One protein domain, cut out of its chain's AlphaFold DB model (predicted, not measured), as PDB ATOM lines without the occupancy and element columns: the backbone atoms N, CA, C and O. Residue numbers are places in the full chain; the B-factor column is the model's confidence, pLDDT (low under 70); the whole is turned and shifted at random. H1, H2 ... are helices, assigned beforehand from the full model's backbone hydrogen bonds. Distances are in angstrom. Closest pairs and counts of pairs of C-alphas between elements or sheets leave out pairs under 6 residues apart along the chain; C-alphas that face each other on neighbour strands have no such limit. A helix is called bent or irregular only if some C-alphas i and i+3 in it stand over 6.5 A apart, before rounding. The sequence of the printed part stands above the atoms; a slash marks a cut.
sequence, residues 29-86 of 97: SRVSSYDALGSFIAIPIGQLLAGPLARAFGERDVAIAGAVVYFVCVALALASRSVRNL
ATOM      1  N   SER A  29      -5.663   2.297  82.220       94.94
ATOM      2  CA  SER A  29      -7.036   1.769  82.289       94.94
ATOM      3  C   SER A  29      -7.092   0.379  82.932       94.94
ATOM      4  O   SER A  29      -7.975   0.097  83.745       94.94
ATOM      5  N   ARG A  30      -6.117  -0.483  82.624       96.06
ATOM      6  CA  ARG A  30      -6.044  -1.837  83.181       96.06
ATOM      7  C   ARG A  30      -5.667  -1.806  84.664       96.06
ATOM      8  O   ARG A  30      -6.299  -2.499  85.454       96.06
ATOM      9  N   VAL A  31      -4.690  -0.981  85.041       95.38
ATOM     10  CA  VAL A  31      -4.267  -0.803  86.442       95.38
ATOM     11  C   VAL A  31      -5.413  -0.256  87.295       95.38
ATOM     12  O   VAL A  31      -5.738  -0.846  88.321       95.38
ATOM     13  N   SER A  32      -6.082   0.806  86.837       93.69
ATOM     14  CA  SER A  32      -7.225   1.398  87.543       93.69
ATOM     15  C   SER A  32      -8.400   0.421  87.665       93.69
ATOM     16  O   SER A  32      -9.023   0.336  88.722       93.69
ATOM     17  N   SER A  33      -8.663  -0.389  86.633       95.69
ATOM     18  CA  SER A  33      -9.711  -1.417  86.695       95.69
ATOM     19  C   SER A  33      -9.420  -2.480  87.758       95.69
ATOM     20  O   SER A  33     -10.338  -2.920  88.446       95.69
ATOM     21  N   TYR A  34      -8.158  -2.896  87.918       96.19
ATOM     22  CA  TYR A  34      -7.780  -3.853  88.960       96.19
ATOM     23  C   TYR A  34      -7.880  -3.264  90.367       96.19
ATOM     24  O   TYR A  34      -8.366  -3.948  91.267       96.19
ATOM     25  N   ASP A  35      -7.478  -2.008  90.545       94.69
ATOM     26  CA  ASP A  35      -7.601  -1.284  91.815       94.69
ATOM     27  C   ASP A  35      -9.072  -1.139  92.251       94.69
ATOM     28  O   ASP A  35      -9.456  -1.525  93.362       94.69
ATOM     29  N   ALA A  36      -9.931  -0.694  91.328       94.56
ATOM     30  CA  ALA A  36     -11.365  -0.560  91.566       94.56
ATOM     31  C   ALA A  36     -12.028  -1.914  91.853       94.56
ATOM     32  O   ALA A  36     -12.808  -2.040  92.798       94.56
ATOM     33  N   LEU A  37     -11.694  -2.950  91.076       96.56
ATOM     34  CA  LEU A  37     -12.215  -4.299  91.293       96.56
ATOM     35  C   LEU A  37     -11.824  -4.833  92.676       96.56
ATOM     36  O   LEU A  37     -12.679  -5.361  93.389       96.56
ATOM     37  N   GLY A  38     -10.558  -4.673  93.072       94.44
ATOM     38  CA  GLY A  38     -10.078  -5.070  94.395       94.44
ATOM     39  C   GLY A  38     -10.842  -4.364  95.515       94.44
ATOM     40  O   GLY A  38     -11.332  -5.016  96.440       94.44
ATOM     41  N   SER A  39     -11.031  -3.050  95.380       93.19
ATOM     42  CA  SER A  39     -11.797  -2.237  96.329       93.19
ATOM     43  C   SER A  39     -13.257  -2.688  96.433       93.19
ATOM     44  O   SER A  39     -13.777  -2.884  97.533       93.19
ATOM     45  N   PHE A  40     -13.917  -2.938  95.299       96.00
ATOM     46  CA  PHE A  40     -15.308  -3.389  95.285       96.00
ATOM     47  C   PHE A  40     -15.500  -4.796  95.831       96.00
ATOM     48  O   PHE A  40     -16.541  -5.054  96.425       96.00
ATOM     49  N   ILE A  41     -14.527  -5.696  95.672       97.19
ATOM     50  CA  ILE A  41     -14.574  -7.042  96.258       97.19
ATOM     51  C   ILE A  41     -14.327  -6.992  97.774       97.19
ATOM     52  O   ILE A  41     -14.941  -7.754  98.524       97.19
ATOM     53  N   ALA A  42     -13.476  -6.082  98.253       94.50
ATOM     54  CA  ALA A  42     -13.180  -5.952  99.678       94.50
ATOM     55  C   ALA A  42     -14.411  -5.550 100.512       94.50
ATOM     56  O   ALA A  42     -14.576  -6.039 101.632       94.50
ATOM     57  N   ILE A  43     -15.305  -4.716  99.967       95.12
ATOM     58  CA  ILE A  43     -16.526  -4.251 100.649       95.12
ATOM     59  C   ILE A  43     -17.440  -5.416 101.084       95.12
ATOM     60  O   ILE A  43     -17.677  -5.556 102.287       95.12
ATOM     61  N   PRO A  44     -17.965  -6.270 100.179       95.81
ATOM     62  CA  PRO A  44     -18.843  -7.370 100.558       95.81
ATOM     63  C   PRO A  44     -18.123  -8.400 101.430       95.81
ATOM     64  O   PRO A  44     -18.744  -8.945 102.337       95.81
ATOM     65  N   ILE A  45     -16.822  -8.635 101.229       96.94
ATOM     66  CA  ILE A  45     -16.043  -9.524 102.104       96.94
ATOM     67  C   ILE A  45     -16.014  -8.978 103.535       96.94
ATOM     68  O   ILE A  45     -16.323  -9.706 104.477       96.94
ATOM     69  N   GLY A  46     -15.706  -7.690 103.708       94.25
ATOM     70  CA  GLY A  46     -15.719  -7.041 105.017       94.25
ATOM     71  C   GLY A  46     -17.094  -7.116 105.682       94.25
ATOM     72  O   GLY A  46     -17.191  -7.475 106.853       94.25
ATOM     73  N   GLN A  47     -18.163  -6.864 104.921       95.44
ATOM     74  CA  GLN A  47     -19.547  -6.962 105.402       95.44
ATOM     75  C   GLN A  47     -19.911  -8.390 105.845       95.44
ATOM     76  O   GLN A  47     -20.499  -8.572 106.911       95.44
ATOM     77  N   LEU A  48     -19.528  -9.408 105.064       97.25
ATOM     78  CA  LEU A  48     -19.773 -10.817 105.388       97.25
ATOM     79  C   LEU A  48     -19.014 -11.268 106.642       97.25
ATOM     80  O   LEU A  48     -19.551 -12.042 107.431       97.25
ATOM     81  N   LEU A  49     -17.783 -10.786 106.835       95.94
ATOM     82  CA  LEU A  49     -16.937 -11.163 107.969       95.94
ATOM     83  C   LEU A  49     -17.283 -10.404 109.256       95.94
ATOM     84  O   LEU A  49     -17.154 -10.973 110.340       95.94
ATOM     85  N   ALA A  50     -17.751  -9.157 109.162       93.88
ATOM     86  CA  ALA A  50     -17.996  -8.300 110.322       93.88
ATOM     87  C   ALA A  50     -18.947  -8.939 111.348       93.88
ATOM     88  O   ALA A  50     -18.644  -8.958 112.538       93.88
ATOM     89  N   GLY A  51     -20.068  -9.512 110.898       94.12
ATOM     90  CA  GLY A  51     -21.065 -10.130 111.781       94.12
ATOM     91  C   GLY A  51     -20.540 -11.354 112.549       94.12
ATOM     92  O   GLY A  51     -20.602 -11.367 113.780       94.12
ATOM     93  N   PRO A  52     -20.031 -12.397 111.865       96.31
ATOM     94  CA  PRO A  52     -19.427 -13.558 112.516       96.31
ATOM     95  C   PRO A  52     -18.268 -13.196 113.451       96.31
ATOM     96  O   PRO A  52     -18.226 -13.696 114.574       96.31
ATOM     97  N   LEU A  53     -17.372 -12.295 113.031       96.38
ATOM     98  CA  LEU A  53     -16.249 -11.860 113.862       96.38
ATOM     99  C   LEU A  53     -16.731 -11.125 115.118       96.38
ATOM    100  O   LEU A  53     -16.262 -11.429 116.211       96.38
ATOM    101  N   ALA A  54     -17.703 -10.219 114.991       96.06
ATOM    102  CA  ALA A  54     -18.259  -9.497 116.134       96.06
ATOM    103  C   ALA A  54     -18.941 -10.435 117.142       96.06
ATOM    104  O   ALA A  54     -18.821 -10.224 118.345       96.06
ATOM    105  N   ARG A  55     -19.611 -11.501 116.682       96.50
ATOM    106  CA  ARG A  55     -20.212 -12.508 117.577       96.50
ATOM    107  C   ARG A  55     -19.175 -13.387 118.274       96.50
ATOM    108  O   ARG A  55     -19.399 -13.780 119.412       96.50
ATOM    109  N   ALA A  56     -18.079 -13.716 117.593       97.06
ATOM    110  CA  ALA A  56     -17.042 -14.593 118.127       97.06
ATOM    111  C   ALA A  56     -16.076 -13.873 119.083       97.06
ATOM    112  O   ALA A  56     -15.663 -14.457 120.082       97.06
ATOM    113  N   PHE A  57     -15.723 -12.618 118.786       95.81
ATOM    114  CA  PHE A  57     -14.667 -11.872 119.487       95.81
ATOM    115  C   PHE A  57     -15.154 -10.582 120.163       95.81
ATOM    116  O   PHE A  57     -14.414  -9.984 120.933       95.81
ATOM    117  N   GLY A  58     -16.390 -10.150 119.903       95.75
ATOM    118  CA  GLY A  58     -16.933  -8.885 120.395       95.75
ATOM    119  C   GLY A  58     -16.659  -7.703 119.459       95.75
ATOM    120  O   GLY A  58     -15.618  -7.606 118.812       95.75
ATOM    121  N   GLU A  59     -17.605  -6.765 119.397       94.94
ATOM    122  CA  GLU A  59     -17.558  -5.615 118.478       94.94
ATOM    123  C   GLU A  59     -16.330  -4.720 118.691       94.94
ATOM    124  O   GLU A  59     -15.675  -4.316 117.730       94.94
ATOM    125  N   ARG A  60     -15.994  -4.430 119.957       96.00
ATOM    126  CA  ARG A  60     -14.872  -3.551 120.316       96.00
ATOM    127  C   ARG A  60     -13.536  -4.120 119.853       96.00
ATOM    128  O   ARG A  60     -12.738  -3.391 119.268       96.00
ATOM    129  N   ASP A  61     -13.295  -5.400 120.112       95.88
ATOM    130  CA  ASP A  61     -12.009  -6.026 119.812       95.88
ATOM    131  C   ASP A  61     -11.835  -6.208 118.301       95.88
ATOM    132  O   ASP A  61     -10.754  -5.950 117.773       95.88
ATOM    133  N   VAL A  62     -12.917  -6.515 117.576       96.69
ATOM    134  CA  VAL A  62     -12.922  -6.545 116.104       96.69
ATOM    135  C   VAL A  62     -12.660  -5.160 115.510       96.69
ATOM    136  O   VAL A  62     -11.873  -5.040 114.571       96.69
ATOM    137  N   ALA A  63     -13.259  -4.103 116.065       94.94
ATOM    138  CA  ALA A  63     -13.015  -2.736 115.610       94.94
ATOM    139  C   ALA A  63     -11.552  -2.309 115.829       94.94
ATOM    140  O   ALA A  63     -10.933  -1.740 114.927       94.94
ATOM    141  N   ILE A  64     -10.975  -2.622 116.995       97.38
ATOM    142  CA  ILE A  64      -9.561  -2.345 117.289       97.38
ATOM    143  C   ILE A  64      -8.654  -3.157 116.358       97.38
ATOM    144  O   ILE A  64      -7.717  -2.597 115.792       97.38
ATOM    145  N   ALA A  65      -8.940  -4.444 116.148       96.56
ATOM    146  CA  ALA A  65      -8.180  -5.283 115.227       96.56
ATOM    147  C   ALA A  65      -8.201  -4.716 113.799       96.56
ATOM    148  O   ALA A  65      -7.151  -4.611 113.169       96.56
ATOM    149  N   GLY A  66      -9.363  -4.266 113.313       94.75
ATOM    150  CA  GLY A  66      -9.485  -3.592 112.019       94.75
ATOM    151  C   GLY A  66      -8.649  -2.312 111.934       94.75
ATOM    152  O   GLY A  66      -7.945  -2.101 110.947       94.75
ATOM    153  N   ALA A  67      -8.654  -1.490 112.989       95.19
ATOM    154  CA  ALA A  67      -7.822  -0.289 113.060       95.19
ATOM    155  C   ALA A  67      -6.317  -0.615 113.045       95.19
ATOM    156  O   ALA A  67      -5.550   0.056 112.352       95.19
ATOM    157  N   VAL A  68      -5.891  -1.663 113.758       97.88
ATOM    158  CA  VAL A  68      -4.498  -2.137 113.756       97.88
ATOM    159  C   VAL A  68      -4.097  -2.635 112.369       97.88
ATOM    160  O   VAL A  68      -3.051  -2.235 111.869       97.88
ATOM    161  N   VAL A  69      -4.932  -3.451 111.719       96.81
ATOM    162  CA  VAL A  69      -4.675  -3.943 110.355       96.81
ATOM    163  C   VAL A  69      -4.543  -2.777 109.376       96.81
ATOM    164  O   VAL A  69      -3.581  -2.732 108.613       96.81
ATOM    165  N   TYR A  70      -5.448  -1.799 109.439       94.62
ATOM    166  CA  TYR A  70      -5.366  -0.594 108.614       94.62
ATOM    167  C   TYR A  70      -4.052   0.167 108.840       94.62
ATOM    168  O   TYR A  70      -3.353   0.499 107.882       94.62
ATOM    169  N   PHE A  71      -3.673   0.393 110.102       96.62
ATOM    170  CA  PHE A  71      -2.428   1.081 110.437       96.62
ATOM    171  C   PHE A  71      -1.193   0.324 109.934       96.62
ATOM    172  O   PHE A  71      -0.266   0.940 109.410       96.62
ATOM    173  N   VAL A  72      -1.191  -1.009 110.029       98.00
ATOM    174  CA  VAL A  72      -0.123  -1.853 109.480       98.00
ATOM    175  C   VAL A  72      -0.042  -1.712 107.960       98.00
ATOM    176  O   VAL A  72       1.055  -1.522 107.444       98.00
ATOM    177  N   CYS A  73      -1.166  -1.726 107.237       95.75
ATOM    178  CA  CYS A  73      -1.173  -1.504 105.788       95.75
ATOM    179  C   CYS A  73      -0.567  -0.144 105.409       95.75
ATOM    180  O   CYS A  73       0.285  -0.076 104.523       95.75
ATOM    181  N   VAL A  74      -0.945   0.927 106.117       94.31
ATOM    182  CA  VAL A  74      -0.374   2.269 105.909       94.31
ATOM    183  C   VAL A  74       1.125   2.279 106.215       94.31
ATOM    184  O   VAL A  74       1.912   2.793 105.422       94.31
ATOM    185  N   ALA A  75       1.547   1.678 107.328       96.06
ATOM    186  CA  ALA A  75       2.955   1.604 107.707       96.06
ATOM    187  C   ALA A  75       3.791   0.823 106.679       96.06
ATOM    188  O   ALA A  75       4.898   1.241 106.354       96.06
ATOM    189  N   LEU A  76       3.259  -0.274 106.131       96.50
ATOM    190  CA  LEU A  76       3.910  -1.054 105.077       96.50
ATOM    191  C   LEU A  76       4.013  -0.268 103.767       96.50
ATOM    192  O   LEU A  76       5.073  -0.271 103.140       96.50
ATOM    193  N   ALA A  77       2.956   0.451 103.378       93.12
ATOM    194  CA  ALA A  77       2.996   1.338 102.219       93.12
ATOM    195  C   ALA A  77       4.069   2.426 102.394       93.12
ATOM    196  O   ALA A  77       4.906   2.615 101.515       93.12
ATOM    197  N   LEU A  78       4.121   3.074 103.562       93.12
ATOM    198  CA  LEU A  78       5.135   4.080 103.893       93.12
ATOM    199  C   LEU A  78       6.541   3.498 104.087       93.12
ATOM    200  O   LEU A  78       7.519   4.228 103.971       93.12
ATOM    201  N   ALA A  79       6.692   2.207 104.377       95.38
ATOM    202  CA  ALA A  79       8.003   1.566 104.431       95.38
ATOM    203  C   ALA A  79       8.618   1.390 103.030       95.38
ATOM    204  O   ALA A  79       9.844   1.309 102.900       95.38
ATOM    205  N   SER A  80       7.795   1.380 101.977       94.69
ATOM    206  CA  SER A  80       8.264   1.322 100.594       94.69
ATOM    207  C   SER A  80       9.000   2.606 100.208       94.69
ATOM    208  O   SER A  80       8.434   3.702 100.214       94.69
ATOM    209  N   ARG A  81      10.277   2.480  99.816       89.69
ATOM    210  CA  ARG A  81      11.073   3.620  99.327       89.69
ATOM    211  C   ARG A  81      10.431   4.302  98.120       89.69
ATOM    212  O   ARG A  81      10.498   5.522  98.041       89.69
ATOM    213  N   SER A  82       9.795   3.541  97.229       88.31
ATOM    214  CA  SER A  82       9.112   4.085  96.049       88.31
ATOM    215  C   SER A  82       7.926   4.976  96.419       88.31
ATOM    216  O   SER A  82       7.680   5.959  95.739       88.31
ATOM    217  N   VAL A  83       7.225   4.666  97.514       90.38
ATOM    218  CA  VAL A  83       6.128   5.506  98.024       90.38
ATOM    219  C   VAL A  83       6.684   6.735  98.746       90.38
ATOM    220  O   VAL A  83       6.171   7.836  98.583       90.38
ATOM    221  N   ARG A  84       7.759   6.575  99.526       88.81
ATOM    222  CA  ARG A  84       8.383   7.682 100.275       88.81
ATOM    223  C   ARG A  84       9.049   8.734  99.401       88.81
ATOM    224  O   ARG A  84       9.038   9.904  99.761       88.81
ATOM    225  N   ASN A  85       9.673   8.298  98.317       89.06
ATOM    226  CA  ASN A  85      10.383   9.157  97.377       89.06
ATOM    227  C   ASN A  85       9.543   9.379  96.115       89.06
ATOM    228  O   ASN A  85      10.099   9.554  95.035       89.06
ATOM    229  N   LEU A  86       8.215   9.285  96.230       86.75
ATOM    230  CA  LEU A  86       7.327   9.547  95.114       86.75
ATOM    231  C   LEU A  86       7.424  11.034  94.766       86.75
ATOM    232  O   LEU A  86       6.971  11.899  95.517       86.75
TER     233      LEU A  86
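Overview. This is residues 29 to 86 of the 97 residues of the protein "MFS transporter" of Nocardioidaceae bacterium (UniProt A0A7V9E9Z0). Two long helices, H1 and H2, make an open, flat V, a helical hairpin whose arms meet near the tight link between them and spread apart toward their other ends. The short H3 sits at the far end of H2, turning the printed part aside after that arm. The V is loosely formed: residues 29 to 45 of H1 and residues 67 to 86, with most of H2 and the whole of H3, stand free, and a kink in H1 turns its last part toward H2. The printed part has 58 residues with three named helices, H1, H2 and H3 in that order, and no named strand; the class is all helix. The whole is loose, with a radius of gyration of the C-alphas of 14.9 A, and spans 41 by 26 by 9 A.

Arrangement. H1, residues 29 to 57, has a kink of 38 degrees near residue 49. It is irregular, but only just: C-alphas 48 and 51 are 6.6 A apart, and its line is a rough one. H2, residues 59 to 79, follows after a tight link of one residue, Gly 58. H1 and H2 touch and form a helical hairpin; their closest C-alphas, those of Ala 54 and Val 62, are 6.1 A apart. H1 touches H2 with residues 50 to 54 alone, and H2 touches H1 with residues 59 to 62 alone. The two run opposite ways at a shallow tilt of 31 degrees, and their centres are 14.8 A apart. H3, residues 81 to 84, is close to H2 but not clearly touching it; the closest C-alphas, those of Leu 78 and Arg 84, are 6.1 A apart. H1 and H3 are apart. In H2 every O i to N i+4 pair is within hydrogen-bond range, in H1 22 of 25 are, and H3 is too short for such a pair.

Along the chain. H1 begins at C-alpha 29, at (-7.036, 1.769, 82.289), and measures 40.3 A to C-alpha 57, at (-14.667, -11.872, 119.487). H2 measures 30.0 A from C-alpha 59 to C-alpha 79. H3 has four residues and ends at C-alpha 84, at (8.383, 7.682, 100.275).

Size, cuts and confidence. The two C-alphas farthest apart, those of Arg 55 and Asn 85, are 42.6 A apart. The first and last printed C-alphas, those of Ser 29 and Leu 86, are 20.8 A apart. The printed part has no cut, and both links, H1 to H2 and H2 to H3, are tight. The mean pLDDT of the printed part is 94.9, and no printed residue is under 70 in this predicted model.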